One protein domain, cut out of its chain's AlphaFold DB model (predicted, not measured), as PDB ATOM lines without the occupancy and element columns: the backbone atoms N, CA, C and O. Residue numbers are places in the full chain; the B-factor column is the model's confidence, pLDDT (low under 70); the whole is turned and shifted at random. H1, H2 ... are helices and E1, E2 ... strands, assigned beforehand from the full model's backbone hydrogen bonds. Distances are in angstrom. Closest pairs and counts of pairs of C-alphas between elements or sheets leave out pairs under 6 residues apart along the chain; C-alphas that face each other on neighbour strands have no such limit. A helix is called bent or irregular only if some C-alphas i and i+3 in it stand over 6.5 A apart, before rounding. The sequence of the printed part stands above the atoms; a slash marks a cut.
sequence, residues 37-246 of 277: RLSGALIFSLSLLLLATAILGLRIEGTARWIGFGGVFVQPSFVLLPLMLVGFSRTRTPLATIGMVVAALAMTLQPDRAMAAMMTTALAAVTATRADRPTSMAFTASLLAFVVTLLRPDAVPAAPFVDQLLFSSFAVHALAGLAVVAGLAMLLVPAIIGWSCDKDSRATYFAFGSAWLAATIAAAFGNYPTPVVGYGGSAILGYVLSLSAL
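Overview. This is residues 37 to 246 of the 277 residues of an uncharacterized protein of Corallococcus sp. Z5C101001 (UniProt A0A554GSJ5). Seven helices make a bundle with H2 in the middle: H1, H3, H4, H9 and H10 stand around H2 in an arc that is open between H10 and H1, and H5 packs on H3 and H4. A small antiparallel sheet of three strands sits at one end of this bundle, by the end of H1 and the beginnings of H2 and H10, while H6, H7 and H8 follow one another along another side, where H8 packs on H9 and the hairpin of H6 and H7 lies far from the middle. The printed part has 210 residues with ten named helices and three named strands, in the order H1 E1 E2 E3 H2 H3 H4 H5 H6 H7 H8 H9 H10; the class is mostly helix, and the sheet's order is E1 E2 E3. The whole is compact, with a radius of gyration of the C-alphas of 16.3 A and spans of 48 by 42 by 32 A.

Along the chain. H1, residues 37 to 56, begins at C-alpha 37 (17.463, 57.941, -19.698) and is 28.0 A long from first to last C-alpha. The strands are E1, residues 58 to 60, E2, residues 63 to 69 and 17.4 A long, and E3, residues 72 to 74. H2, residues 76 to 90, measures 21.9 A; it is irregular, but only just, with C-alphas 79 and 82 6.7 A apart. H3, residues 94 to 109, measures 22.8 A, H4, residues 113 to 129, 24.1 A, and H5, residues 133 to 151, 27.2 A. H6 is residues 165 to 172, H7 residues 174 to 186 and 18.3 A long, and H8 residues 189 to 197. H9, residues 202 to 221, measures 28.0 A. H10, residues 233 to 245, measures 19.3 A and ends at C-alpha 245 (8.774, 49.083, -10.787).

Arrangement. H2 is the hub of the bundle, touching five helices. H1 touches it at a shallow tilt of 24 degrees, opposite ways, closest at the C-alphas of Ile 43 and Met 84, 5.6 A. H10 touches it the same way at 14 degrees, with Val 79 and Gly 238 closest, their C-alphas 3.7 A apart. H2 touches H4 at C-alphas 89 and 126, 6.1 A, and residues 203 to 212 of H9 at C-alphas 89 and 204, 5.4 A. H2 and H3, a helical hairpin, only just touch, with 3 pairs of C-alphas within 8 A, the closest being 88 and 96 at 6.6 A. H3 touches H1 at C-alphas 99 and 44, 4.0 A, and H5 at C-alphas 104 and 142, 5.0 A. H4 and H5 are a helical hairpin, with C-alphas 116 and 146 closest at 4.9 A. H4 touches H9 opposite ways at a shallow tilt of 28 degrees, closest at C-alphas 122 and 207, 4.5 A. H8 and H9 form a helical hairpin, with C-alphas 191 and 205 closest at 4.6 A; H6 and H7 form another, with C-alphas 170 and 177 closest at 4.4 A. H7 and H9 are close but not clearly touching. The strands form a meander, each the antiparallel neighbour of the one before; N 60 and O 63 are 3.0 A apart across E1 and E2, and N 67 and O 74 are 2.9 A apart across E2 and E3, both within hydrogen-bond range. H1 is on the sheet, over E2. Every O i to N i+4 pair is within hydrogen-bond range in H1, H3, H4, H5, H7, H8 and H9, but 8 of 11 in H2, 3 of 4 in H6 and 7 of 9 in H10.

Size, cuts and confidence. The two C-alphas farthest apart are those of Arg 37 and His 173, 50.2 A. The printed part has no cut. The links H5 to H6 and H9 to H10 are long, with 13 and 11 residues. Mean pLDDT of the printed part is 91.1; residues 62 and 231 are under 70.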
ATOM      1  N   ARG A  37      17.112  58.351 -18.325       87.06
ATOM      2  CA  ARG A  37      17.463  57.941 -19.698       87.06
ATOM      3  C   ARG A  37      17.406  56.427 -19.903       87.06
ATOM      4  O   ARG A  37      16.827  55.994 -20.892       87.06
ATOM      5  N   LEU A  38      17.961  55.636 -18.982       89.62
ATOM      6  CA  LEU A  38      17.978  54.175 -19.095       89.62
ATOM      7  C   LEU A  38      16.564  53.602 -18.976       89.62
ATOM      8  O   LEU A  38      16.176  52.765 -19.784       89.62
ATOM      9  N   SER A  39      15.761  54.112 -18.041       90.50
ATOM     10  CA  SER A  39      14.347  53.731 -17.920       90.50
ATOM     11  C   SER A  39      13.547  54.086 -19.179       90.50
ATOM     12  O   SER A  39      12.741  53.284 -19.641       90.50
ATOM     13  N   GLY A  40      13.802  55.255 -19.781       94.38
ATOM     14  CA  GLY A  40      13.182  55.630 -21.055       94.38
ATOM     15  C   GLY A  40      13.606  54.743 -22.224       94.38
ATOM     16  O   GLY A  40      12.757  54.341 -23.014       94.38
ATOM     17  N   ALA A  41      14.892  54.392 -22.304       95.12
ATOM     18  CA  ALA A  41      15.406  53.459 -23.303       95.12
ATOM     19  C   ALA A  41      14.796  52.065 -23.133       95.12
ATOM     20  O   ALA A  41      14.346  51.489 -24.115       95.12
ATOM     21  N   LEU A  42      14.691  51.563 -21.898       94.50
ATOM     22  CA  LEU A  42      14.044  50.286 -21.603       94.50
ATOM     23  C   LEU A  42      12.583  50.285 -22.062       94.50
ATOM     24  O   LEU A  42      12.181  49.387 -22.792       94.50
ATOM     25  N   ILE A  43      11.802  51.301 -21.686       96.81
ATOM     26  CA  ILE A  43      10.405  51.438 -22.121       96.81
ATOM     27  C   ILE A  43      10.302  51.426 -23.651       96.81
ATOM     28  O   ILE A  43       9.471  50.711 -24.211       96.81
ATOM     29  N   PHE A  44      11.162  52.181 -24.331       97.81
ATOM     30  CA  PHE A  44      11.190  52.212 -25.788       97.81
ATOM     31  C   PHE A  44      11.564  50.847 -26.385       97.81
ATOM     32  O   PHE A  44      10.848  50.347 -27.249       97.81
ATOM     33  N   SER A  45      12.600  50.175 -25.886       97.75
ATOM     34  CA  SER A  45      12.983  48.832 -26.340       97.75
ATOM     35  C   SER A  45      11.870  47.801 -26.135       97.75
ATOM     36  O   SER A  45      11.593  47.012 -27.035       97.75
ATOM     37  N   LEU A  46      11.180  47.834 -24.990       97.31
ATOM     38  CA  LEU A  46      10.026  46.967 -24.737       97.31
ATOM     39  C   LEU A  46       8.871  47.270 -25.704       97.31
ATOM     40  O   LEU A  46       8.229  46.343 -26.192       97.31
ATOM     41  N   SER A  47       8.644  48.542 -26.052       98.12
ATOM     42  CA  SER A  47       7.635  48.915 -27.051       98.12
ATOM     43  C   SER A  47       7.954  48.381 -28.450       98.12
ATOM     44  O   SER A  47       7.052  47.928 -29.153       98.12
ATOM     45  N   LEU A  48       9.235  48.357 -28.833       98.12
ATOM     46  CA  LEU A  48       9.673  47.764 -30.096       98.12
ATOM     47  C   LEU A  48       9.466  46.251 -30.103       98.12
ATOM     48  O   LEU A  48       9.086  45.706 -31.132       98.12
ATOM     49  N   LEU A  49       9.651  45.575 -28.968       96.69
ATOM     50  CA  LEU A  49       9.356  44.146 -28.847       96.69
ATOM     51  C   LEU A  49       7.851  43.858 -28.988       96.69
ATOM     52  O   LEU A  49       7.465  42.887 -29.641       96.69
ATOM     53  N   LEU A  50       6.989  44.722 -28.439       96.75
ATOM     54  CA  LEU A  50       5.542  44.639 -28.664       96.75
ATOM     55  C   LEU A  50       5.186  44.862 -30.134       96.75
ATOM     56  O   LEU A  50       4.417  44.088 -30.702       96.75
ATOM     57  N   LEU A  51       5.782  45.869 -30.773       96.69
ATOM     58  CA  LEU A  51       5.571  46.131 -32.193       96.69
ATOM     59  C   LEU A  51       6.064  44.965 -33.063       96.69
ATOM     60  O   LEU A  51       5.351  44.521 -33.958       96.69
ATOM     61  N   ALA A  52       7.239  44.413 -32.759       95.25
ATOM     62  CA  ALA A  52       7.772  43.234 -33.429       95.25
ATOM     63  C   ALA A  52       6.831  42.036 -33.272       95.25
ATOM     64  O   ALA A  52       6.563  41.350 -34.250       95.25
ATOM     65  N   THR A  53       6.250  41.833 -32.085       93.31
ATOM     66  CA  THR A  53       5.223  40.799 -31.870       93.31
ATOM     67  C   THR A  53       3.991  41.044 -32.742       93.31
ATOM     68  O   THR A  53       3.459  40.106 -33.317       93.31
ATOM     69  N   ALA A  54       3.560  42.298 -32.905       91.94
ATOM     70  CA  ALA A  54       2.404  42.628 -33.741       91.94
ATOM     71  C   ALA A  54       2.609  42.280 -35.227       91.94
ATOM     72  O   ALA A  54       1.653  41.994 -35.945       91.94
ATOM     73  N   ILE A  55       3.862  42.323 -35.689       92.06
ATOM     74  CA  ILE A  55       4.233  42.100 -37.090       92.06
ATOM     75  C   ILE A  55       4.608  40.631 -37.335       92.06
ATOM     76  O   ILE A  55       4.170  40.041 -38.322       92.06
ATOM     77  N   LEU A  56       5.410  40.055 -36.437       91.19
ATOM     78  CA  LEU A  56       6.090  38.761 -36.585       91.19
ATOM     79  C   LEU A  56       5.522  37.657 -35.681       91.19
ATOM     80  O   LEU A  56       5.959  36.512 -35.769       91.19
ATOM     81  N   GLY A  57       4.602  37.991 -34.775       86.75
ATOM     82  CA  GLY A  57       4.015  37.049 -33.829       86.75
ATOM     83  C   GLY A  57       3.192  35.958 -34.509       86.75
ATOM     84  O   GLY A  57       2.765  36.076 -35.660       86.75
ATOM     85  N   LEU A  58       2.939  34.885 -33.761       84.50
ATOM     86  CA  LEU A  58       2.105  33.786 -34.226       84.50
ATOM     87  C   LEU A  58       0.669  34.274 -34.415       84.50
ATOM     88  O   LEU A  58       0.062  34.828 -33.495       84.50
ATOM     89  N   ARG A  59       0.136  34.045 -35.617       82.31
ATOM     90  CA  ARG A  59      -1.241  34.382 -35.975       82.31
ATOM     91  C   ARG A  59      -2.161  33.242 -35.574       82.31
ATOM     92  O   ARG A  59      -2.094  32.166 -36.157       82.31
ATOM     93  N   ILE A  60      -3.038  33.506 -34.614       77.12
ATOM     94  CA  ILE A  60      -4.152  32.623 -34.269       77.12
ATOM     95  C   ILE A  60      -5.416  33.374 -34.669       77.12
ATOM     96  O   ILE A  60      -5.623  34.505 -34.229       77.12
ATOM     97  N   GLU A  61      -6.189  32.788 -35.585       73.44
ATOM     98  CA  GLU A  61      -7.402  33.398 -36.153       73.44
ATOM     99  C   GLU A  61      -7.192  34.845 -36.633       73.44
ATOM    100  O   GLU A  61      -7.918  35.776 -36.296       73.44
ATOM    101  N   GLY A  62      -6.120  35.051 -37.403       69.19
ATOM    102  CA  GLY A  62      -5.781  36.353 -37.985       69.19
ATOM    103  C   GLY A  62      -5.090  37.336 -37.031       69.19
ATOM    104  O   GLY A  62      -4.535  38.329 -37.506       69.19
ATOM    105  N   THR A  63      -5.018  37.038 -35.728       75.69
ATOM    106  CA  THR A  63      -4.471  37.945 -34.705       75.69
ATOM    107  C   THR A  63      -3.072  37.523 -34.251       75.69
ATOM    108  O   THR A  63      -2.869  36.400 -33.792       75.69
ATOM    109  N   ALA A  64      -2.094  38.431 -34.354       82.25
ATOM    110  CA  ALA A  64      -0.692  38.207 -33.980       82.25
ATOM    111  C   ALA A  64      -0.361  38.781 -32.587       82.25
ATOM    112  O   ALA A  64       0.359  39.770 -32.476       82.25
ATOM    113  N   ARG A  65      -0.907  38.188 -31.513       85.12
ATOM    114  CA  ARG A  65      -0.656  38.640 -30.121       85.12
ATOM    115  C   ARG A  65       0.182  37.677 -29.270       85.12
ATOM    116  O   ARG A  65       0.474  37.989 -28.117       85.12
ATOM    117  N   TRP A  66       0.609  36.537 -29.823       86.88
ATOM    118  CA  TRP A  66       1.353  35.511 -29.080       86.88
ATOM    119  C   TRP A  66       2.700  35.168 -29.703       86.88
ATOM    120  O   TRP A  66       2.899  35.239 -30.914       86.88
ATOM    121  N   ILE A  67       3.607  34.710 -28.847       88.12
ATOM    122  CA  ILE A  67       4.846  34.036 -29.221       88.12
ATOM    123  C   ILE A  67       4.798  32.632 -28.618       88.12
ATOM    124  O   ILE A  67       4.425  32.465 -27.457       88.12
ATOM    125  N   GLY A  68       5.147  31.623 -29.414       83.44
ATOM    126  CA  GLY A  68       5.213  30.231 -28.977       83.44
ATOM    127  C   GLY A  68       6.648  29.813 -28.687       83.44
ATOM    128  O   GLY A  68       7.542  30.077 -29.490       83.44
ATOM    129  N   PHE A  69       6.870  29.135 -27.564       76.25
ATOM    130  CA  PHE A  69       8.145  28.508 -27.230       76.25
ATOM    131  C   PHE A  69       7.898  27.141 -26.588       76.25
ATOM    132  O   PHE A  69       7.251  27.055 -25.546       76.25
ATOM    133  N   GLY A  70       8.386  26.066 -27.216       70.38
ATOM    134  CA  GLY A  70       8.319  24.712 -26.647       70.38
ATOM    135  C   GLY A  70       6.907  24.238 -26.269       70.38
ATOM    136  O   GLY A  70       6.745  23.577 -25.249       70.38
ATOM    137  N   GLY A  71       5.881  24.613 -27.042       73.19
ATOM    138  CA  GLY A  71       4.478  24.261 -26.769       73.19
ATOM    139  C   GLY A  71       3.749  25.183 -25.782       73.19
ATOM    140  O   GLY A  71       2.564  24.984 -25.532       73.19
ATOM    141  N   VAL A  72       4.418  26.212 -25.252       75.25
ATOM    142  CA  VAL A  72       3.807  27.244 -24.403       75.25
ATOM    143  C   VAL A  72       3.627  28.529 -25.205       75.25
ATOM    144  O   VAL A  72       4.552  28.986 -25.878       75.25
ATOM    145  N   PHE A  73       2.446  29.136 -25.104       82.75
ATOM    146  CA  PHE A  73       2.147  30.426 -25.715       82.75
ATOM    147  C   PHE A  73       2.226  31.534 -24.670       82.75
ATOM    148  O   PHE A  73       1.608  31.459 -23.610       82.75
ATOM    149  N   VAL A  74       2.981  32.580 -24.985       87.00
ATOM    150  CA  VAL A  74       3.127  33.778 -24.160       87.00
ATOM    151  C   VAL A  74       2.522  34.943 -24.925       87.00
ATOM    152  O   VAL A  74       2.838  35.135 -26.095       87.00
ATOM    153  N   GLN A  75       1.679  35.731 -24.264       92.19
ATOM    154  CA  GLN A  75       1.171  37.009 -24.758       92.19
ATOM    155  C   GLN A  75       2.098  38.133 -24.257       92.19
ATOM    156  O   GLN A  75       2.031  38.492 -23.076       92.19
ATOM    157  N   PRO A  76       3.003  38.680 -25.093       94.25
ATOM    158  CA  PRO A  76       4.029  39.615 -24.630       94.25
ATOM    159  C   PRO A  76       3.448  40.918 -24.084       94.25
ATOM    160  O   PRO A  76       3.971  41.455 -23.112       94.25
ATOM    161  N   SER A  77       2.338  41.402 -24.643       94.94
ATOM    162  CA  SER A  77       1.629  42.593 -24.158       94.94
ATOM    163  C   SER A  77       1.223  42.464 -22.689       94.94
ATOM    164  O   SER A  77       1.484  43.382 -21.913       94.94
ATOM    165  N   PHE A  78       0.731  41.296 -22.272       94.12
ATOM    166  CA  PHE A  78       0.333  41.044 -20.883       94.12
ATOM    167  C   PHE A  78       1.524  40.969 -19.911       94.12
ATOM    168  O   PHE A  78       1.370  41.213 -18.715       94.12
ATOM    169  N   VAL A  79       2.724  40.663 -20.414       95.56
ATOM    170  CA  VAL A  79       3.962  40.668 -19.618       95.56
ATOM    171  C   VAL A  79       4.551  42.078 -19.527       95.56
ATOM    172  O   VAL A  79       4.933  42.533 -18.449       95.56
ATOM    173  N   LEU A  80       4.658  42.766 -20.664       96.94
ATOM    174  CA  LEU A  80       5.471  43.974 -20.792       96.94
ATOM    175  C   LEU A  80       4.700  45.254 -20.461       96.94
ATOM    176  O   LEU A  80       5.266  46.137 -19.816       96.94
ATOM    177  N   LEU A  81       3.424  45.369 -20.850       97.19
ATOM    178  CA  LEU A  81       2.659  46.606 -20.651       97.19
ATOM    179  C   LEU A  81       2.518  47.004 -19.180       97.19
ATOM    180  O   LEU A  81       2.801  48.165 -18.885       97.19
ATOM    181  N   PRO A  82       2.170  46.107 -18.232       97.50
ATOM    182  CA  PRO A  82       2.089  46.488 -16.822       97.50
ATOM    183  C   PRO A  82       3.398  47.097 -16.304       97.50
ATOM    184  O   PRO A  82       3.389  48.116 -15.615       97.50
ATOM    185  N   LEU A  83       4.545  46.515 -16.674       96.69
ATOM    186  CA  LEU A  83       5.864  47.033 -16.300       96.69
ATOM    187  C   LEU A  83       6.124  48.410 -16.925       96.69
ATOM    188  O   LEU A  83       6.561  49.333 -16.236       96.69
ATOM    189  N   MET A  84       5.844  48.549 -18.220       97.75
ATOM    190  CA  MET A  84       6.026  49.789 -18.969       97.75
ATOM    191  C   MET A  84       5.178  50.932 -18.395       97.75
ATOM    192  O   MET A  84       5.695  52.030 -18.206       97.75
ATOM    193  N   LEU A  85       3.910  50.675 -18.066       98.00
ATOM    194  CA  LEU A  85       2.966  51.655 -17.516       98.00
ATOM    195  C   LEU A  85       3.408  52.166 -16.141       98.00
ATOM    196  O   LEU A  85       3.465  53.375 -15.897       98.00
ATOM    197  N   VAL A  86       3.788  51.246 -15.254       96.56
ATOM    198  CA  VAL A  86       4.272  51.586 -13.910       96.56
ATOM    199  C   VAL A  86       5.608  52.324 -14.000       96.56
ATOM    200  O   VAL A  86       5.788  53.346 -13.338       96.56
ATOM    201  N   GLY A  87       6.520  51.886 -14.873       95.00
ATOM    202  CA  GLY A  87       7.779  52.582 -15.140       95.00
ATOM    203  C   GLY A  87       7.575  54.000 -15.687       95.00
ATOM    204  O   GLY A  87       8.198  54.946 -15.198       95.00
ATOM    205  N   PHE A  88       6.654  54.168 -16.641       96.44
ATOM    206  CA  PHE A  88       6.327  55.462 -17.237       96.44
ATOM    207  C   PHE A  88       5.738  56.435 -16.217       96.44
ATOM    208  O   PHE A  88       6.090  57.609 -16.235       96.44
ATOM    209  N   SER A  89       4.927  55.967 -15.259       95.19
ATOM    210  CA  SER A  89       4.400  56.832 -14.189       95.19
ATOM    211  C   SER A  89       5.503  57.533 -13.375       95.19
ATOM    212  O   SER A  89       5.308  58.638 -12.874       95.19
ATOM    213  N   ARG A  90       6.689  56.912 -13.283       92.38
ATOM    214  CA  ARG A  90       7.852  57.429 -12.549       92.38
ATOM    215  C   ARG A  90       8.801  58.217 -13.443       92.38
ATOM    216  O   ARG A  90       9.365  59.217 -13.011       92.38
ATOM    217  N   THR A  91       9.003  57.760 -14.677       90.12
ATOM    218  CA  THR A  91       9.963  58.340 -15.622       90.12
ATOM    219  C   THR A  91       9.301  58.645 -16.961       90.12
ATOM    220  O   THR A  91       8.989  57.744 -17.733       90.12
ATOM    221  N   ARG A  92       9.167  59.940 -17.268       91.88
ATOM    222  CA  ARG A  92       8.435  60.461 -18.436       91.88
ATOM    223  C   ARG A  92       9.354  61.194 -19.413       91.88
ATOM    224  O   ARG A  92       9.080  62.315 -19.830       91.88
ATOM    225  N   THR A  93      10.503  60.596 -19.725       95.50
ATOM    226  CA  THR A  93      11.424  61.169 -20.719       95.50
ATOM    227  C   THR A  93      10.797  61.139 -22.116       95.50
ATOM    228  O   THR A  93       9.943  60.290 -22.369       95.50
ATOM    229  N   PRO A  94      11.238  61.995 -23.060       96.75
ATOM    230  CA  PRO A  94      10.727  61.970 -24.432       96.75
ATOM    231  C   PRO A  94      10.789  60.577 -25.071       96.75
ATOM    232  O   PRO A  94       9.835  60.153 -25.712       96.75
ATOM    233  N   LEU A  95      11.871  59.830 -24.820       97.56
ATOM    234  CA  LEU A  95      12.036  58.466 -25.323       97.56
ATOM    235  C   LEU A  95      11.016  57.488 -24.716       97.56
ATOM    236  O   LEU A  95      10.459  56.667 -25.438       97.56
ATOM    237  N   ALA A  96      10.710  57.615 -23.419       97.56
ATOM    238  CA  ALA A  96       9.664  56.825 -22.772       97.56
ATOM    239  C   ALA A  96       8.277  57.128 -23.368       97.56
ATOM    240  O   ALA A  96       7.500  56.211 -23.622       97.56
ATOM    241  N   THR A  97       7.985  58.405 -23.635       98.25
ATOM    242  CA  THR A  97       6.728  58.846 -24.258       98.25
ATOM    243  C   THR A  97       6.589  58.306 -25.676       98.25
ATOM    244  O   THR A  97       5.539  57.767 -26.015       98.25
ATOM    245  N   ILE A  98       7.650  58.386 -26.487       98.50
ATOM    246  CA  ILE A  98       7.683  57.761 -27.815       98.50
ATOM    247  C   ILE A  98       7.434  56.255 -27.680       98.50
ATOM    248  O   ILE A  98       6.616  55.712 -28.414       98.50
ATOM    249  N   GLY A  99       8.053  55.595 -26.696       98.50
ATOM    250  CA  GLY A  99       7.803  54.185 -26.399       98.50
ATOM    251  C   GLY A  99       6.336  53.879 -26.077       98.50
ATOM    252  O   GLY A  99       5.797  52.898 -26.578       98.50
ATOM    253  N   MET A 100       5.643  54.730 -25.313       98.56
ATOM    254  CA  MET A 100       4.196  54.581 -25.091       98.56
ATOM    255  C   MET A 100       3.400  54.740 -26.390       98.56
ATOM    256  O   MET A 100       2.498  53.954 -26.655       98.56
ATOM    257  N   VAL A 101       3.735  55.711 -27.239       98.62
ATOM    258  CA  VAL A 101       3.048  55.889 -28.530       98.62
ATOM    259  C   VAL A 101       3.266  54.675 -29.444       98.62
ATOM    260  O   VAL A 101       2.318  54.181 -30.050       98.62
ATOM    261  N   VAL A 102       4.488  54.139 -29.493       98.56
ATOM    262  CA  VAL A 102       4.813  52.915 -30.242       98.56
ATOM    263  C   VAL A 102       4.072  51.701 -29.677       98.56
ATOM    264  O   VAL A 102       3.547  50.896 -30.441       98.56
ATOM    265  N   ALA A 103       3.968  51.575 -28.352       98.38
ATOM    266  CA  ALA A 103       3.193  50.508 -27.728       98.38
ATOM    267  C   ALA A 103       1.694  50.622 -28.054       98.38
ATOM    268  O   ALA A 103       1.063  49.612 -28.354       98.38
ATOM    269  N   ALA A 104       1.137  51.836 -28.084       98.31
ATOM    270  CA  ALA A 104      -0.239  52.068 -28.519       98.31
ATOM    271  C   ALA A 104      -0.443  51.660 -29.991       98.31
ATOM    272  O   ALA A 104      -1.422  50.987 -30.310       98.31
ATOM    273  N   LEU A 105       0.510  51.974 -30.877       97.44
ATOM    274  CA  LEU A 105       0.504  51.485 -32.262       97.44
ATOM    275  C   LEU A 105       0.570  49.952 -32.329       97.44
ATOM    276  O   LEU A 105      -0.154  49.339 -33.107       97.44
ATOM    277  N   ALA A 106       1.385  49.304 -31.496       96.25
ATOM    278  CA  ALA A 106       1.403  47.846 -31.428       96.25
ATOM    279  C   ALA A 106       0.022  47.284 -31.039       96.25
ATOM    280  O   ALA A 106      -0.412  46.294 -31.622       96.25
ATOM    281  N   MET A 107      -0.704  47.931 -30.119       94.94
ATOM    282  CA  MET A 107      -2.045  47.487 -29.708       94.94
ATOM    283  C   MET A 107      -3.086  47.593 -30.822       94.94
ATOM    284  O   MET A 107      -3.953  46.723 -30.916       94.94
ATOM    285  N   THR A 108      -2.993  48.594 -31.703       93.56
ATOM    286  CA  THR A 108      -3.895  48.675 -32.866       93.56
ATOM    287  C   THR A 108      -3.625  47.574 -33.882       93.56
ATOM    288  O   THR A 108      -4.561  47.058 -34.495       93.56
ATOM    289  N   LEU A 109      -2.355  47.199 -34.052       92.56
ATOM    290  CA  LEU A 109      -1.927  46.138 -34.961       92.56
ATOM    291  C   LEU A 109      -2.220  44.730 -34.417       92.56
ATOM    292  O   LEU A 109      -2.493  43.840 -35.219       92.56
ATOM    293  N   GLN A 110      -2.208  44.536 -33.092       88.75
ATOM    294  CA  GLN A 110      -2.531  43.270 -32.402       88.75
ATOM    295  C   GLN A 110      -4.028  43.040 -32.125       88.75
ATOM    296  O   GLN A 110      -4.373  42.037 -31.509       88.75
ATOM    297  N   PRO A 111      -4.918  43.875 -32.672       84.88
ATOM    298  CA  PRO A 111      -6.187  44.325 -32.057       84.88
ATOM    299  C   PRO A 111      -6.538  43.729 -30.675       84.88
ATOM    300  O   PRO A 111      -7.555  43.063 -30.507       84.88
ATOM    301  N   ASP A 112      -5.726  44.001 -29.652       89.44
ATOM    302  CA  ASP A 112      -5.937  43.453 -28.307       89.44
ATOM    303  C   ASP A 112      -6.680  44.460 -27.419       89.44
ATOM    304  O   ASP A 112      -6.077  45.353 -26.814       89.44
ATOM    305  N   ARG A 113      -8.011  44.328 -27.353       92.44
ATOM    306  CA  ARG A 113      -8.876  45.271 -26.622       92.44
ATOM    307  C   ARG A 113      -8.584  45.289 -25.127       92.44
ATOM    308  O   ARG A 113      -8.620  46.359 -24.523       92.44
ATOM    309  N   ALA A 114      -8.278  44.138 -24.527       93.44
ATOM    310  CA  ALA A 114      -7.980  44.050 -23.100       93.44
ATOM    311  C   ALA A 114      -6.689  44.797 -22.756       93.44
ATOM    312  O   ALA A 114      -6.645  45.572 -21.798       93.44
ATOM    313  N   MET A 115      -5.645  44.607 -23.560       95.81
ATOM    314  CA  MET A 115      -4.360  45.271 -23.342       95.81
ATOM    315  C   MET A 115      -4.411  46.763 -23.683       95.81
ATOM    316  O   MET A 115      -3.840  47.579 -22.956       95.81
ATOM    317  N   ALA A 116      -5.166  47.152 -24.713       96.94
ATOM    318  CA  ALA A 116      -5.425  48.556 -25.014       96.94
ATOM    319  C   ALA A 116      -6.249  49.250 -23.907       96.94
ATOM    320  O   ALA A 116      -5.943  50.386 -23.534       96.94
ATOM    321  N   ALA A 117      -7.239  48.565 -23.320       97.31
ATOM    322  CA  ALA A 117      -7.998  49.061 -22.170       97.31
ATOM    323  C   ALA A 117      -7.110  49.226 -20.927       97.31
ATOM    324  O   ALA A 117      -7.157  50.268 -20.269       97.31
ATOM    325  N   MET A 118      -6.258  48.237 -20.626       98.06
ATOM    326  CA  MET A 118      -5.262  48.321 -19.550       98.06
ATOM    327  C   MET A 118      -4.364  49.547 -19.729       98.06
ATOM    328  O   MET A 118      -4.175  50.327 -18.795       98.06
ATOM    329  N   MET A 119      -3.829  49.734 -20.936       98.50
ATOM    330  CA  MET A 119      -2.967  50.865 -21.247       98.50
ATOM    331  C   MET A 119      -3.694  52.201 -21.062       98.50
ATOM    332  O   MET A 119      -3.178  53.100 -20.399       98.50
ATOM    333  N   THR A 120      -4.913  52.310 -21.593       98.62
ATOM    334  CA  THR A 120      -5.721  53.536 -21.546       98.62
ATOM    335  C   THR A 120      -6.096  53.915 -20.119       98.62
ATOM    336  O   THR A 120      -5.925  55.061 -19.717       98.62
ATOM    337  N   THR A 121      -6.572  52.957 -19.325       98.44
ATOM    338  CA  THR A 121      -6.992  53.194 -17.935       98.44
ATOM    339  C   THR A 121      -5.818  53.543 -17.024       98.44
ATOM    340  O   THR A 121      -5.924  54.466 -16.216       98.44
ATOM    341  N   ALA A 122      -4.673  52.877 -17.177       98.25
ATOM    342  CA  ALA A 122      -3.470  53.209 -16.421       98.25
ATOM    343  C   ALA A 122      -2.924  54.597 -16.790       98.25
ATOM    344  O   ALA A 122      -2.559  55.371 -15.906       98.25
ATOM    345  N   LEU A 123      -2.900  54.961 -18.076       98.44
ATOM    346  CA  LEU A 123      -2.461  56.293 -18.504       98.44
ATOM    347  C   LEU A 123      -3.471  57.389 -18.147       98.44
ATOM    348  O   LEU A 123      -3.053  58.505 -17.837       98.44
ATOM    349  N   ALA A 124      -4.769  57.077 -18.105       98.25
ATOM    350  CA  ALA A 124      -5.784  57.962 -17.542       98.25
ATOM    351  C   ALA A 124      -5.509  58.228 -16.056       98.25
ATOM    352  O   ALA A 124      -5.500  59.380 -15.639       98.25
ATOM    353  N   ALA A 125      -5.194  57.189 -15.276       97.00
ATOM    354  CA  ALA A 125      -4.831  57.315 -13.863       97.00
ATOM    355  C   ALA A 125      -3.569  58.173 -13.647       97.00
ATOM    356  O   ALA A 125      -3.545  59.049 -12.775       97.00
ATOM    357  N   VAL A 126      -2.532  57.984 -14.470       95.81
ATOM    358  CA  VAL A 126      -1.325  58.829 -14.432       95.81
ATOM    359  C   VAL A 126      -1.657  60.276 -14.809       95.81
ATOM    360  O   VAL A 126      -1.226  61.203 -14.131       95.81
ATOM    361  N   THR A 127      -2.460  60.492 -15.852       96.94
ATOM    362  CA  THR A 127      -2.839  61.839 -16.308       96.94
ATOM    363  C   THR A 127      -3.726  62.554 -15.286       96.94
ATOM    364  O   THR A 127      -3.522  63.733 -15.023       96.94
ATOM    365  N   ALA A 128      -4.657  61.845 -14.642       95.88
ATOM    366  CA  ALA A 128      -5.535  62.391 -13.607       95.88
ATOM    367  C   ALA A 128      -4.776  62.791 -12.333       95.88
ATOM    368  O   ALA A 128      -5.185  63.711 -11.631       95.88
ATOM    369  N   THR A 129      -3.668  62.111 -12.029       91.69
ATOM    370  CA  THR A 129      -2.826  62.439 -10.870       91.69
ATOM    371  C   THR A 129      -1.777  63.497 -11.188       91.69
ATOM    372  O   THR A 129      -1.435  64.297 -10.319       91.69
ATOM    373  N   ARG A 130      -1.257  63.526 -12.419       87.94
ATOM    374  CA  ARG A 130      -0.273  64.517 -12.855       87.94
ATOM    375  C   ARG A 130      -0.306  64.725 -14.368       87.94
ATOM    376  O   ARG A 130       0.508  64.162 -15.097       87.94
ATOM    377  N   ALA A 131      -1.211  65.588 -14.814       92.19
ATOM    378  CA  ALA A 131      -1.319  65.975 -16.213       92.19
ATOM    379  C   ALA A 131      -0.121  66.832 -16.649       92.19
ATOM    380  O   ALA A 131       0.085  67.946 -16.172       92.19
ATOM    381  N   ASP A 132       0.652  66.319 -17.601       95.12
ATOM    382  CA  ASP A 132       1.615  67.081 -18.386       95.12
ATOM    383  C   ASP A 132       1.601  66.634 -19.856       95.12
ATOM    384  O   ASP A 132       0.856  65.736 -20.253       95.12
ATOM    385  N   ARG A 133       2.399  67.297 -20.703       96.94
ATOM    386  CA  ARG A 133       2.449  66.983 -22.141       96.94
ATOM    387  C   ARG A 133       2.756  65.495 -22.403       96.94
ATOM    388  O   ARG A 133       1.982  64.885 -23.140       96.94
ATOM    389  N   PRO A 134       3.806  64.882 -21.812       97.31
ATOM    390  CA  PRO A 134       4.058  63.445 -21.931       97.31
ATOM    391  C   PRO A 134       2.866  62.548 -21.591       97.31
ATOM    392  O   PRO A 134       2.543  61.654 -22.375       97.31
ATOM    393  N   THR A 135       2.216  62.762 -20.443       96.88
ATOM    394  CA  THR A 135       1.113  61.892 -20.006       96.88
ATOM    395  C   THR A 135      -0.099  62.049 -20.909       96.88
ATOM    396  O   THR A 135      -0.668  61.045 -21.324       96.88
ATOM    397  N   SER A 136      -0.436  63.284 -21.289       97.81
ATOM    398  CA  SER A 136      -1.550  63.560 -22.194       97.81
ATOM    399  C   SER A 136      -1.310  62.974 -23.585       97.81
ATOM    400  O   SER A 136      -2.220  62.386 -24.158       97.81
ATOM    401  N   MET A 137      -0.088  63.062 -24.122       98.25
ATOM    402  CA  MET A 137       0.254  62.440 -25.409       98.25
ATOM    403  C   MET A 137       0.114  60.916 -25.361       98.25
ATOM    404  O   MET A 137      -0.518  60.331 -26.239       98.25
ATOM    405  N   ALA A 138       0.683  60.277 -24.334       98.25
ATOM    406  CA  ALA A 138       0.594  58.831 -24.159       98.25
ATOM    407  C   ALA A 138      -0.865  58.382 -23.973       98.25
ATOM    408  O   ALA A 138      -1.297  57.426 -24.614       98.25
ATOM    409  N   PHE A 139      -1.634  59.095 -23.143       98.62
ATOM    410  CA  PHE A 139      -3.048  58.818 -22.913       98.62
ATOM    411  C   PHE A 139      -3.860  58.936 -24.204       98.62
ATOM    412  O   PHE A 139      -4.529  57.975 -24.575       98.62
ATOM    413  N   THR A 140      -3.746  60.044 -24.939       98.69
ATOM    414  CA  THR A 140      -4.461  60.231 -26.211       98.69
ATOM    415  C   THR A 140      -4.111  59.140 -27.220       98.69
ATOM    416  O   THR A 140      -5.011  58.566 -27.828       98.69
ATOM    417  N   ALA A 141      -2.827  58.792 -27.366       98.62
ATOM    418  CA  ALA A 141      -2.411  57.701 -28.248       98.62
ATOM    419  C   ALA A 141      -3.026  56.356 -27.826       98.62
ATOM    420  O   ALA A 141      -3.546  55.628 -28.669       98.62
ATOM    421  N   SER A 142      -3.020  56.044 -26.524       98.50
ATOM    422  CA  SER A 142      -3.626  54.813 -26.001       98.50
ATOM    423  C   SER A 142      -5.143  54.772 -26.172       98.50
ATOM    424  O   SER A 142      -5.675  53.739 -26.564       98.50
ATOM    425  N   LEU A 143      -5.830  55.902 -25.976       98.62
ATOM    426  CA  LEU A 143      -7.275  56.011 -26.132       98.62
ATOM    427  C   LEU A 143      -7.682  55.804 -27.592       98.62
ATOM    428  O   LEU A 143      -8.596  55.032 -27.869       98.62
ATOM    429  N   LEU A 144      -6.974  56.442 -28.531       98.38
ATOM    430  CA  LEU A 144      -7.177  56.213 -29.962       98.38
ATOM    431  C   LEU A 144      -6.932  54.747 -30.318       98.38
ATOM    432  O   LEU A 144      -7.728  54.152 -31.043       98.38
ATOM    433  N   ALA A 145      -5.871  54.146 -29.773       97.69
ATOM    434  CA  ALA A 145      -5.595  52.739 -30.003       97.69
ATOM    435  C   ALA A 145      -6.724  51.842 -29.481       97.69
ATOM    436  O   ALA A 145      -7.192  50.967 -30.206       97.69
ATOM    437  N   PHE A 146      -7.215  52.104 -28.270       97.62
ATOM    438  CA  PHE A 146      -8.334  51.379 -27.684       97.62
ATOM    439  C   PHE A 146      -9.606  51.508 -28.528       97.62
ATOM    440  O   PHE A 146     -10.196  50.486 -28.875       97.62
ATOM    441  N   VAL A 147      -9.967  52.717 -28.967       97.62
ATOM    442  CA  VAL A 147     -11.098  52.928 -29.888       97.62
ATOM    443  C   VAL A 147     -10.933  52.100 -31.165       97.62
ATOM    444  O   VAL A 147     -11.857  51.394 -31.557       97.62
ATOM    445  N   VAL A 148      -9.745  52.097 -31.779       96.25
ATOM    446  CA  VAL A 148      -9.472  51.265 -32.963       96.25
ATOM    447  C   VAL A 148      -9.652  49.773 -32.660       96.25
ATOM    448  O   VAL A 148     -10.235  49.061 -33.476       96.25
ATOM    449  N   THR A 149      -9.203  49.286 -31.499       93.12
ATOM    450  CA  THR A 149      -9.404  47.876 -31.121       93.12
ATOM    451  C   THR A 149     -10.877  47.521 -30.900       93.12
ATOM    452  O   THR A 149     -11.280  46.406 -31.221       93.12
ATOM    453  N   LEU A 150     -11.705  48.453 -30.409       93.06
ATOM    454  CA  LEU A 150     -13.149  48.235 -30.249       93.06
ATOM    455  C   LEU A 150     -13.863  48.111 -31.601       93.06
ATOM    456  O   LEU A 150     -14.788  47.314 -31.733       93.06
ATOM    457  N   LEU A 151     -13.409  48.861 -32.608       93.31
ATOM    458  CA  LEU A 151     -13.977  48.848 -33.961       93.31
ATOM    459  C   LEU A 151     -13.553  47.628 -34.793       93.31
ATOM    460  O   LEU A 151     -14.186  47.321 -35.802       93.31
ATOM    461  N   ARG A 152     -12.483  46.929 -34.402       88.44
ATOM    462  CA  ARG A 152     -12.014  45.716 -35.084       88.44
ATOM    463  C   ARG A 152     -12.657  44.481 -34.467       88.44
ATOM    464  O   ARG A 152     -12.620  44.373 -33.245       88.44
ATOM    465  N   PRO A 153     -13.213  43.544 -35.251       80.12
ATOM    466  CA  PRO A 153     -13.696  42.275 -34.722       80.12
ATOM    467  C   PRO A 153     -12.579  41.523 -33.989       80.12
ATOM    468  O   PRO A 153     -11.467  41.420 -34.502       80.12
ATOM    469  N   ASP A 154     -12.891  40.998 -32.807       76.44
ATOM    470  CA  ASP A 154     -12.043  40.055 -32.076       76.44
ATOM    471  C   ASP A 154     -12.805  38.729 -32.049       76.44
ATOM    472  O   ASP A 154     -13.808  38.603 -31.346       76.44
ATOM    473  N   ALA A 155     -12.408  37.809 -32.927       71.69
ATOM    474  CA  ALA A 155     -13.087  36.529 -33.116       71.69
ATOM    475  C   ALA A 155     -12.423  35.385 -32.341       71.69
ATOM    476  O   ALA A 155     -12.925  34.268 -32.395       71.69
ATOM    477  N   VAL A 156     -11.335  35.662 -31.607       79.00
ATOM    478  CA  VAL A 156     -10.558  34.601 -30.967       79.00
ATOM    479  C   VAL A 156     -11.431  33.866 -29.936       79.00
ATOM    480  O   VAL A 156     -11.992  34.500 -29.031       79.00
ATOM    481  N   PRO A 157     -11.548  32.528 -30.029       80.12
ATOM    482  CA  PRO A 157     -12.320  31.739 -29.088       80.12
ATOM    483  C   PRO A 157     -11.684  31.772 -27.700       80.12
ATOM    484  O   PRO A 157     -10.479  31.976 -27.542       80.12
ATOM    485  N   ALA A 158     -12.509  31.517 -26.687       81.12
ATOM    486  CA  ALA A 158     -12.041  31.385 -25.318       81.12
ATOM    487  C   ALA A 158     -11.029  30.234 -25.202       81.12
ATOM    488  O   ALA A 158     -11.332  29.081 -25.519       81.12
ATOM    489  N   ALA A 159      -9.833  30.541 -24.710       79.62
ATOM    490  CA  ALA A 159      -8.818  29.552 -24.403       79.62
ATOM    491  C   ALA A 159      -9.250  28.712 -23.179       79.62
ATOM    492  O   ALA A 159      -9.524  29.277 -22.108       79.62
ATOM    493  N   PRO A 160      -9.284  27.367 -23.288       80.00
ATOM    494  CA  PRO A 160      -9.691  26.493 -22.192       80.00
ATOM    495  C   PRO A 160      -8.871  26.729 -20.924       80.00
ATOM    496  O   PRO A 160      -7.643  26.776 -20.968       80.00
ATOM    497  N   PHE A 161      -9.554  26.852 -19.783       79.38
ATOM    498  CA  PHE A 161      -8.952  27.057 -18.457       79.38
ATOM    499  C   PHE A 161      -8.081  28.327 -18.307       79.38
ATOM    500  O   PHE A 161      -7.363  28.485 -17.315       79.38
ATOM    501  N   VAL A 162      -8.149  29.251 -19.265       75.88
ATOM    502  CA  VAL A 162      -7.443  30.541 -19.243       75.88
ATOM    503  C   VAL A 162      -8.453  31.686 -19.240       75.88
ATOM    504  O   VAL A 162      -8.357  32.592 -18.405       75.88
ATOM    505  N   ASP A 163      -9.454  31.594 -20.112       82.81
ATOM    506  CA  ASP A 163     -10.500  32.597 -20.283       82.81
ATOM    507  C   ASP A 163     -11.782  32.195 -19.543       82.81
ATOM    508  O   ASP A 163     -11.992  31.028 -19.208       82.81
ATOM    509  N   GLN A 164     -12.647  33.179 -19.265       85.75
ATOM    510  CA  GLN A 164     -13.952  32.987 -18.606       85.75
ATOM    511  C   GLN A 164     -13.889  32.225 -17.266       85.75
ATOM    512  O   GLN A 164     -14.879  31.641 -16.808       85.75
ATOM    513  N   LEU A 165     -12.731  32.236 -16.601       84.38
ATOM    514  CA  LEU A 165     -12.507  31.495 -15.361       84.38
ATOM    515  C   LEU A 165     -13.383  32.004 -14.218       84.38
ATOM    516  O   LEU A 165     -13.779  31.236 -13.341       84.38
ATOM    517  N   LEU A 166     -13.706  33.296 -14.251       83.75
ATOM    518  CA  LEU A 166     -14.601  33.926 -13.294       83.75
ATOM    519  C   LEU A 166     -15.977  33.248 -13.312       83.75
ATOM    520  O   LEU A 166     -16.443  32.835 -12.262       83.75
ATOM    521  N   PHE A 167     -16.586  33.034 -14.480       85.94
ATOM    522  CA  PHE A 167     -17.918  32.418 -14.569       85.94
ATOM    523  C   PHE A 167     -17.883  30.894 -14.472       85.94
ATOM    524  O   PHE A 167     -18.659  30.299 -13.726       85.94
ATOM    525  N   SER A 168     -16.955  30.254 -15.188       85.62
ATOM    526  CA  SER A 168     -16.840  28.789 -15.202       85.62
ATOM    527  C   SER A 168     -16.530  28.206 -13.819       85.62
ATOM    528  O   SER A 168     -16.983  27.112 -13.499       85.62
ATOM    529  N   SER A 169     -15.828  28.941 -12.951       86.62
ATOM    530  CA  SER A 169     -15.592  28.504 -11.570       86.62
ATOM    531  C   SER A 169     -16.851  28.502 -10.703       86.62
ATOM    532  O   SER A 169     -17.043  27.548  -9.948       86.62
ATOM    533  N   PHE A 170     -17.728  29.504 -10.834       88.38
ATOM    534  CA  PHE A 170     -19.026  29.519 -10.145       88.38
ATOM    535  C   PHE A 170     -19.959  28.416 -10.647       88.38
ATOM    536  O   PHE A 170     -20.698  27.852  -9.844       88.38
ATOM    537  N   ALA A 171     -19.884  28.072 -11.937       88.06
ATOM    538  CA  ALA A 171     -20.647  26.962 -12.506       88.06
ATOM    539  C   ALA A 171     -20.238  25.596 -11.924       88.06
ATOM    540  O   ALA A 171     -21.058  24.686 -11.868       88.06
ATOM    541  N   VAL A 172     -18.986  25.456 -11.468       86.94
ATOM    542  CA  VAL A 172     -18.505  24.240 -10.794       86.94
ATOM    543  C   VAL A 172     -18.838  24.261  -9.302       86.94
ATOM    544  O   VAL A 172     -19.372  23.287  -8.781       86.94
ATOM    545  N   HIS A 173     -18.492  25.340  -8.588       88.69
ATOM    546  CA  HIS A 173     -18.761  25.465  -7.154       88.69
ATOM    547  C   HIS A 173     -18.665  26.923  -6.672       88.69
ATOM    548  O   HIS A 173     -17.695  27.619  -6.973       88.69
ATOM    549  N   ALA A 174     -19.586  27.367  -5.808       90.56
ATOM    550  CA  ALA A 174     -19.604  28.744  -5.292       90.56
ATOM    551  C   ALA A 174     -18.289  29.153  -4.597       90.56
ATOM    552  O   ALA A 174     -17.730  30.206  -4.894       90.56
ATOM    553  N   LEU A 175     -17.738  28.293  -3.728       89.25
ATOM    554  CA  LEU A 175     -16.430  28.538  -3.092       89.25
ATOM    555  C   LEU A 175     -15.276  28.637  -4.100       89.25
ATOM    556  O   LEU A 175     -14.335  29.391  -3.863       89.25
ATOM    557  N   ALA A 176     -15.331  27.904  -5.217       85.50
ATOM    558  CA  ALA A 176     -14.301  27.999  -6.247       85.50
ATOM    559  C   ALA A 176     -14.369  29.361  -6.947       85.50
ATOM    560  O   ALA A 176     -13.332  29.998  -7.122       85.50
ATOM    561  N   GLY A 177     -15.575  29.838  -7.266       88.31
ATOM    562  CA  GLY A 177     -15.786  31.194  -7.774       88.31
ATOM    563  C   GLY A 177     -15.324  32.278  -6.802       88.31
ATOM    564  O   GLY A 177     -14.575  33.177  -7.185       88.31
ATOM    565  N   LEU A 178     -15.663  32.150  -5.516       91.06
ATOM    566  CA  LEU A 178     -15.189  33.073  -4.479       91.06
ATOM    567  C   LEU A 178     -13.660  33.079  -4.355       91.06
ATOM    568  O   LEU A 178     -13.075  34.146  -4.185       91.06
ATOM    569  N   ALA A 179     -12.997  31.928  -4.491       88.94
ATOM    570  CA  ALA A 179     -11.537  31.856  -4.489       88.94
ATOM    571  C   ALA A 179     -10.914  32.582  -5.697       88.94
ATOM    572  O   ALA A 179      -9.897  33.256  -5.540       88.94
ATOM    573  N   VAL A 180     -11.532  32.498  -6.884       89.25
ATOM    574  CA  VAL A 180     -11.101  33.265  -8.069       89.25
ATOM    575  C   VAL A 180     -11.250  34.765  -7.817       89.25
ATOM    576  O   VAL A 180     -10.298  35.514  -8.031       89.25
ATOM    577  N   VAL A 181     -12.404  35.204  -7.309       91.62
ATOM    578  CA  VAL A 181     -12.659  36.617  -6.979       91.62
ATOM    579  C   VAL A 181     -11.669  37.127  -5.931       91.62
ATOM    580  O   VAL A 181     -11.096  38.201  -6.106       91.62
ATOM    581  N   ALA A 182     -11.412  36.349  -4.878       91.56
ATOM    582  CA  ALA A 182     -10.427  36.691  -3.859       91.56
ATOM    583  C   ALA A 182      -9.015  36.816  -4.455       91.56
ATOM    584  O   ALA A 182      -8.322  37.793  -4.177       91.56
ATOM    585  N   GLY A 183      -8.608  35.884  -5.322       89.94
ATOM    586  CA  GLY A 183      -7.321  35.940  -6.018       89.94
ATOM    587  C   GLY A 183      -7.166  37.190  -6.890       89.94
ATOM    588  O   GLY A 183      -6.128  37.846  -6.842       89.94
ATOM    589  N   LEU A 184      -8.214  37.568  -7.624       92.12
ATOM    590  CA  LEU A 184      -8.239  38.797  -8.425       92.12
ATOM    591  C   LEU A 184      -8.177  40.052  -7.545       92.12
ATOM    592  O   LEU A 184      -7.413  40.972  -7.835       92.12
ATOM    593  N   ALA A 185      -8.909  40.075  -6.429       92.75
ATOM    594  CA  ALA A 185      -8.855  41.173  -5.466       92.75
ATOM    595  C   ALA A 185      -7.458  41.322  -4.832       92.75
ATOM    596  O   ALA A 185      -6.987  42.444  -4.632       92.75
ATOM    597  N   MET A 186      -6.750  40.212  -4.583       92.75
ATOM    598  CA  MET A 186      -5.380  40.236  -4.056       92.75
ATOM    599  C   MET A 186      -4.384  40.941  -4.989       92.75
ATOM    600  O   MET A 186      -3.397  41.494  -4.501       92.75
ATOM    601  N   LEU A 187      -4.648  41.004  -6.300       92.88
ATOM    602  CA  LEU A 187      -3.806  41.743  -7.252       92.88
ATOM    603  C   LEU A 187      -3.792  43.252  -6.982       92.88
ATOM    604  O   LEU A 187      -2.842  43.945  -7.340       92.88
ATOM    605  N   LEU A 188      -4.835  43.776  -6.337       95.62
ATOM    606  CA  LEU A 188      -4.976  45.204  -6.058       95.62
ATOM    607  C   LEU A 188      -4.362  45.606  -4.711       95.62
ATOM    608  O   LEU A 188      -4.189  46.795  -4.450       95.62
ATOM    609  N   VAL A 189      -3.977  44.641  -3.870       94.94
ATOM    610  CA  VAL A 189      -3.430  44.893  -2.528       94.94
ATOM    611  C   VAL A 189      -2.216  45.834  -2.548       94.94
ATOM    612  O   VAL A 189      -2.222  46.795  -1.775       94.94
ATOM    613  N   PRO A 190      -1.207  45.665  -3.431       93.50
ATOM    614  CA  PRO A 190      -0.082  46.599  -3.497       93.50
ATOM    615  C   PRO A 190      -0.509  48.033  -3.825       93.50
ATOM    616  O   PRO A 190       0.061  48.975  -3.277       93.50
ATOM    617  N   ALA A 191      -1.522  48.209  -4.681       93.94
ATOM    618  CA  ALA A 191      -2.054  49.528  -5.010       93.94
ATOM    619  C   ALA A 191      -2.782  50.156  -3.817       93.94
ATOM    620  O   ALA A 191      -2.539  51.317  -3.509       93.94
ATOM    621  N   ILE A 192      -3.633  49.390  -3.127       93.38
ATOM    622  CA  ILE A 192      -4.431  49.868  -1.987       93.38
ATOM    623  C   ILE A 192      -3.525  50.278  -0.818       93.38
ATOM    624  O   ILE A 192      -3.654  51.383  -0.281       93.38
ATOM    625  N   ILE A 193      -2.580  49.410  -0.444       92.31
ATOM    626  CA  ILE A 193      -1.629  49.685   0.639       92.31
ATOM    627  C   ILE A 193      -0.722  50.857   0.250       92.31
ATOM    628  O   ILE A 193      -0.608  51.825   1.000       92.31
ATOM    629  N   GLY A 194      -0.115  50.810  -0.940       89.38
ATOM    630  CA  GLY A 194       0.814  51.843  -1.395       89.38
ATOM    631  C   GLY A 194       0.172  53.224  -1.525       89.38
ATOM    632  O   GLY A 194       0.742  54.208  -1.066       89.38
ATOM    633  N   TRP A 195      -1.054  53.305  -2.049       86.75
ATOM    634  CA  TRP A 195      -1.818  54.555  -2.129       86.75
ATOM    635  C   TRP A 195      -2.047  55.214  -0.759       86.75
ATOM    636  O   TRP A 195      -2.035  56.447  -0.629       86.75
ATOM    637  N   SER A 196      -2.259  54.382   0.261       87.62
ATOM    638  CA  SER A 196      -2.561  54.811   1.626       87.62
ATOM    639  C   SER A 196      -1.296  55.217   2.387       87.62
ATOM    640  O   SER A 196      -1.315  56.206   3.120       87.62
ATOM    641  N   CYS A 197      -0.196  54.486   2.184       88.81
ATOM    642  CA  CYS A 197       1.037  54.623   2.961       88.81
ATOM    643  C   CYS A 197       2.110  55.525   2.320       88.81
ATOM    644  O   CYS A 197       2.917  56.092   3.048       88.81
ATOM    645  N   ASP A 198       2.136  55.684   0.992       88.31
ATOM    646  CA  ASP A 198       3.184  56.408   0.254       88.31
ATOM    647  C   ASP A 198       2.555  57.485  -0.645       88.31
ATOM    648  O   ASP A 198       2.198  57.258  -1.805       88.31
ATOM    649  N   LYS A 199       2.372  58.679  -0.062       85.81
ATOM    650  CA  LYS A 199       1.704  59.815  -0.720       85.81
ATOM    651  C   LYS A 199       2.474  60.324  -1.939       85.81
ATOM    652  O   LYS A 199       1.838  60.700  -2.924       85.81
ATOM    653  N   ASP A 200       3.803  60.292  -1.887       87.31
ATOM    654  CA  ASP A 200       4.676  60.839  -2.930       87.31
ATOM    655  C   ASP A 200       4.636  59.999  -4.211       87.31
ATOM    656  O   ASP A 200       4.815  60.518  -5.315       87.31
ATOM    657  N   SER A 201       4.322  58.709  -4.080       91.06
ATOM    658  CA  SER A 201       4.266  57.770  -5.203       91.06
ATOM    659  C   SER A 201       2.851  57.309  -5.564       91.06
ATOM    660  O   SER A 201       2.681  56.325  -6.291       91.06
ATOM    661  N   ARG A 202       1.814  58.020  -5.103       90.19
ATOM    662  CA  ARG A 202       0.398  57.691  -5.362       90.19
ATOM    663  C   ARG A 202       0.077  57.457  -6.833       90.19
ATOM    664  O   ARG A 202      -0.614  56.495  -7.149       90.19
ATOM    665  N   ALA A 203       0.620  58.282  -7.728       91.00
ATOM    666  CA  ALA A 203       0.428  58.132  -9.172       91.00
ATOM    667  C   ALA A 203       0.888  56.754  -9.684       91.00
ATOM    668  O   ALA A 203       0.227  56.147 -10.521       91.00
ATOM    669  N   THR A 204       1.992  56.231  -9.146       95.31
ATOM    670  CA  THR A 204       2.544  54.927  -9.525       95.31
ATOM    671  C   THR A 204       1.695  53.769  -9.011       95.31
ATOM    672  O   THR A 204       1.405  52.847  -9.773       95.31
ATOM    673  N   TYR A 205       1.249  53.822  -7.753       96.19
ATOM    674  CA  TYR A 205       0.338  52.807  -7.210       96.19
ATOM    675  C   TYR A 205      -1.025  52.832  -7.898       96.19
ATOM    676  O   TYR A 205      -1.597  51.775  -8.156       96.19
ATOM    677  N   PHE A 206      -1.520  54.020  -8.250       95.31
ATOM    678  CA  PHE A 206      -2.779  54.161  -8.970       95.31
ATOM    679  C   PHE A 206      -2.674  53.623 -10.394       95.31
ATOM    680  O   PHE A 206      -3.522  52.839 -10.794       95.31
ATOM    681  N   ALA A 207      -1.586  53.915 -11.116       96.81
ATOM    682  CA  ALA A 207      -1.327  53.325 -12.430       96.81
ATOM    683  C   ALA A 207      -1.270  51.787 -12.381       96.81
ATOM    684  O   ALA A 207      -1.889  51.124 -13.213       96.81
ATOM    685  N   PHE A 208      -0.569  51.222 -11.389       97.94
ATOM    686  CA  PHE A 208      -0.517  49.774 -11.162       97.94
ATOM    687  C   PHE A 208      -1.917  49.199 -10.902       97.94
ATOM    688  O   PHE A 208      -2.329  48.249 -11.565       97.94
ATOM    689  N   GLY A 209      -2.660  49.789  -9.959       97.50
ATOM    690  CA  GLY A 209      -4.001  49.338  -9.594       97.50
ATOM    691  C   GLY A 209      -4.981  49.423 -10.761       97.50
ATOM    692  O   GLY A 209      -5.683  48.456 -11.036       97.50
ATOM    693  N   SER A 210      -4.983  50.538 -11.495       97.75
ATOM    694  CA  SER A 210      -5.829  50.734 -12.674       97.75
ATOM    695  C   SER A 210      -5.514  49.734 -13.785       97.75
ATOM    696  O   SER A 210      -6.448  49.191 -14.368       97.75
ATOM    697  N   ALA A 211      -4.236  49.425 -14.036       97.94
ATOM    698  CA  ALA A 211      -3.848  48.429 -15.035       97.94
ATOM    699  C   ALA A 211      -4.412  47.034 -14.708       97.94
ATOM    700  O   ALA A 211      -5.052  46.398 -15.549       97.94
ATOM    701  N   TRP A 212      -4.214  46.560 -13.475       97.50
ATOM    702  CA  TRP A 212      -4.668  45.228 -13.060       97.50
ATOM    703  C   TRP A 212      -6.182  45.143 -12.857       97.50
ATOM    704  O   TRP A 212      -6.780  44.105 -13.148       97.50
ATOM    705  N   LEU A 213      -6.822  46.239 -12.445       97.12
ATOM    706  CA  LEU A 213      -8.279  46.332 -12.401       97.12
ATOM    707  C   LEU A 213      -8.872  46.251 -13.810       97.12
ATOM    708  O   LEU A 213      -9.795  45.476 -14.033       97.12
ATOM    709  N   ALA A 214      -8.318  46.983 -14.777       97.00
ATOM    710  CA  ALA A 214      -8.776  46.927 -16.160       97.00
ATOM    711  C   ALA A 214      -8.583  45.540 -16.783       97.00
ATOM    712  O   ALA A 214      -9.481  45.059 -17.464       97.00
ATOM    713  N   ALA A 215      -7.467  44.861 -16.497       94.81
ATOM    714  CA  ALA A 215      -7.264  43.472 -16.912       94.81
ATOM    715  C   ALA A 215      -8.320  42.526 -16.321       94.81
ATOM    716  O   ALA A 215      -8.849  41.664 -17.016       94.81
ATOM    717  N   THR A 216      -8.652  42.718 -15.042       94.06
ATOM    718  CA  THR A 216      -9.678  41.939 -14.339       94.06
ATOM    719  C   THR A 216     -11.066  42.175 -14.934       94.06
ATOM    720  O   THR A 216     -11.794  41.221 -15.193       94.06
ATOM    721  N   ILE A 217     -11.417  43.435 -15.203       94.19
ATOM    722  CA  ILE A 217     -12.679  43.804 -15.853       94.19
ATOM    723  C   ILE A 217     -12.727  43.226 -17.270       94.19
ATOM    724  O   ILE A 217     -13.717  42.607 -17.637       94.19
ATOM    725  N   ALA A 218     -11.655  43.349 -18.057       92.00
ATOM    726  CA  ALA A 218     -11.609  42.792 -19.406       92.00
ATOM    727  C   ALA A 218     -11.851  41.272 -19.402       92.00
ATOM    728  O   ALA A 218     -12.680  40.790 -20.169       92.00
ATOM    729  N   ALA A 219     -11.215  40.533 -18.489       89.44
ATOM    730  CA  ALA A 219     -11.440  39.095 -18.323       89.44
ATOM    731  C   ALA A 219     -12.872  38.730 -17.883       89.44
ATOM    732  O   ALA A 219     -13.324  37.614 -18.129       89.44
ATOM    733  N   ALA A 220     -13.595  39.654 -17.242       88.56
ATOM    734  CA  ALA A 220     -14.994  39.467 -16.866       88.56
ATOM    735  C   ALA A 220     -15.980  39.751 -18.015       88.56
ATOM    736  O   ALA A 220     -17.112  39.285 -17.960       88.56
ATOM    737  N   PHE A 221     -15.583  40.502 -19.047       86.12
ATOM    738  CA  PHE A 221     -16.477  40.910 -20.143       86.12
ATOM    739  C   PHE A 221     -16.111  40.323 -21.512       86.12
ATOM    740  O   PHE A 221     -16.839  40.542 -22.478       86.12
ATOM    741  N   GLY A 222     -15.012  39.576 -21.626       85.06
ATOM    742  CA  GLY A 222     -14.591  38.983 -22.892       85.06
ATOM    743  C   GLY A 222     -13.748  37.723 -22.737       85.06
ATOM    744  O   GLY A 222     -13.441  37.278 -21.631       85.06
ATOM    745  N   ASN A 223     -13.353  37.162 -23.880       86.81
ATOM    746  CA  ASN A 223     -12.473  35.997 -23.972       86.81
ATOM    747  C   ASN A 223     -11.015  36.431 -23.782       86.81
ATOM    748  O   ASN A 223     -10.207  36.421 -24.711       86.81
ATOM    749  N   TYR A 224     -10.726  36.910 -22.574       84.12
ATOM    750  CA  TYR A 224      -9.406  37.372 -22.179       84.12
ATOM    751  C   TYR A 224      -8.917  36.610 -20.946       84.12
ATOM    752  O   TYR A 224      -9.737  36.248 -20.087       84.12
ATOM    753  N   PRO A 225      -7.590  36.421 -20.805       83.31
ATOM    754  CA  PRO A 225      -7.055  35.624 -19.714       83.31
ATOM    755  C   PRO A 225      -7.421  36.222 -18.362       83.31
ATOM    756  O   PRO A 225      -7.137  37.392 -18.096       83.31
ATOM    757  N   THR A 226      -8.002  35.406 -17.483       82.44
ATOM    758  CA  THR A 226      -8.268  35.806 -16.095       82.44
ATOM    759  C   THR A 226      -6.930  35.944 -15.358       82.44
ATOM    760  O   THR A 226      -6.247  34.931 -15.171       82.44
ATOM    761  N   PRO A 227      -6.507  37.159 -14.950       81.12
ATOM    762  CA  PRO A 227      -5.149  37.384 -14.461       81.12
ATOM    763  C   PRO A 227      -4.788  36.498 -13.268       81.12
ATOM    764  O   PRO A 227      -5.567  36.394 -12.324       81.12
ATOM    765  N   VAL A 228      -3.589  35.901 -13.296       76.88
ATOM    766  CA  VAL A 228      -2.963  35.085 -12.226       76.88
ATOM    767  C   VAL A 228      -3.688  33.776 -11.873       76.88
ATOM    768  O   VAL A 228      -3.032  32.799 -11.518       76.88
ATOM    769  N   VAL A 229      -5.011  33.728 -12.003       76.19
ATOM    770  CA  VAL A 229      -5.840  32.568 -11.668       76.19
ATOM    771  C   VAL A 229      -6.061  31.658 -12.881       76.19
ATOM    772  O   VAL A 229      -6.164  30.444 -12.718       76.19
ATOM    773  N   GLY A 230      -6.088  32.225 -14.092       72.94
ATOM    774  CA  GLY A 230      -6.051  31.471 -15.342       72.94
ATOM    775  C   GLY A 230      -4.682  30.856 -15.597       72.94
ATOM    776  O   GLY A 230      -3.656  31.308 -15.083       72.94
ATOM    777  N   TYR A 231      -4.648  29.826 -16.434       68.56
ATOM    778  CA  TYR A 231      -3.407  29.133 -16.774       68.56
ATOM    779  C   TYR A 231      -2.616  29.795 -17.915       68.56
ATOM    780  O   TYR A 231      -2.058  29.134 -18.789       68.56
ATOM    781  N   GLY A 232      -2.571  31.129 -17.897       74.25
ATOM    782  CA  GLY A 232      -1.754  31.955 -18.779       74.25
ATOM    783  C   GLY A 232      -0.571  32.531 -18.008       74.25
ATOM    784  O   GLY A 232      -0.709  33.541 -17.314       74.25
ATOM    785  N   GLY A 233       0.610  31.925 -18.149       84.06
ATOM    786  CA  GLY A 233       1.827  32.335 -17.433       84.06
ATOM    787  C   GLY A 233       2.210  33.814 -17.606       84.06
ATOM    788  O   GLY A 233       2.820  34.419 -16.721       84.06
ATOM    789  N   SER A 234       1.789  34.433 -18.714       91.19
ATOM    790  CA  SER A 234       2.039  35.840 -19.036       91.19
ATOM    791  C   SER A 234       1.539  36.818 -17.972       91.19
ATOM    792  O   SER A 234       2.269  37.741 -17.619       91.19
ATOM    793  N   ALA A 235       0.337  36.611 -17.423       91.94
ATOM    794  CA  ALA A 235      -0.216  37.514 -16.414       91.94
ATOM    795  C   ALA A 235       0.586  37.451 -15.101       91.94
ATOM    796  O   ALA A 235       0.839  38.481 -14.482       91.94
ATOM    797  N   ILE A 236       1.052  36.259 -14.710       93.50
ATOM    798  CA  ILE A 236       1.905  36.071 -13.525       93.50
ATOM    799  C   ILE A 236       3.243  36.792 -13.719       93.50
ATOM    800  O   ILE A 236       3.662  37.556 -12.849       93.50
ATOM    801  N   LEU A 237       3.888  36.601 -14.875       93.50
ATOM    802  CA  LEU A 237       5.137  37.287 -15.210       93.50
ATOM    803  C   LEU A 237       4.958  38.809 -15.206       93.50
ATOM    804  O   LEU A 237       5.725  39.509 -14.547       93.50
ATOM    805  N   GLY A 238       3.929  39.321 -15.884       95.12
ATOM    806  CA  GLY A 238       3.642  40.755 -15.937       95.12
ATOM    807  C   GLY A 238       3.352  41.352 -14.561       95.12
ATOM    808  O   GLY A 238       3.834  42.442 -14.242       95.12
ATOM    809  N   TYR A 239       2.631  40.623 -13.706       96.12
ATOM    810  CA  TYR A 239       2.350  41.045 -12.334       96.12
ATOM    811  C   TYR A 239       3.638  41.151 -11.521       96.12
ATOM    812  O   TYR A 239       3.963  42.216 -10.997       96.12
ATOM    813  N   VAL A 240       4.446  40.090 -11.488       95.50
ATOM    814  CA  VAL A 240       5.692  40.077 -10.711       95.50
ATOM    815  C   VAL A 240       6.707  41.103 -11.224       95.50
ATOM    816  O   VAL A 240       7.376  41.762 -10.424       95.50
ATOM    817  N   LEU A 241       6.813  41.285 -12.542       94.69
ATOM    818  CA  LEU A 241       7.703  42.284 -13.130       94.69
ATOM    819  C   LEU A 241       7.233  43.709 -12.832       94.69
ATOM    820  O   LEU A 241       8.048  44.532 -12.423       94.69
ATOM    821  N   SER A 242       5.940  44.011 -12.952       95.56
ATOM    822  CA  SER A 242       5.421  45.348 -12.630       95.56
ATOM    823  C   SER A 242       5.567  45.706 -11.145       95.56
ATOM    824  O   SER A 242       5.858  46.861 -10.832       95.56
ATOM    825  N   LEU A 243       5.531  44.725 -10.230       94.69
ATOM    826  CA  LEU A 243       5.891  44.934  -8.818       94.69
ATOM    827  C   LEU A 243       7.336  45.419  -8.629       94.69
ATOM    828  O   LEU A 243       7.636  46.078  -7.636       94.69
ATOM    829  N   SER A 244       8.254  45.093  -9.546       91.50
ATOM    830  CA  SER A 244       9.643  45.569  -9.476       91.50
ATOM    831  C   SER A 244       9.778  47.073  -9.748       91.50
ATOM    832  O   SER A 244      10.743  47.688  -9.293       91.50
ATOM    833  N   ALA A 245       8.803  47.664 -10.449       91.19
ATOM    834  CA  ALA A 245       8.774  49.083 -10.787       91.19
ATOM    835  C   ALA A 245       8.078  49.947  -9.725       91.19
ATOM    836  O   ALA A 245       8.217  51.176  -9.762       91.19
ATOM    837  N   LEU A 246       7.388  49.332  -8.757       92.38
ATOM    838  CA  LEU A 246       6.846  50.042  -7.602       92.38
ATOM    839  C   LEU A 246       7.979  50.645  -6.741       92.38
ATOM    840  O   LEU A 246       9.106  50.132  -6.734       92.38
TER     841      LEU A 246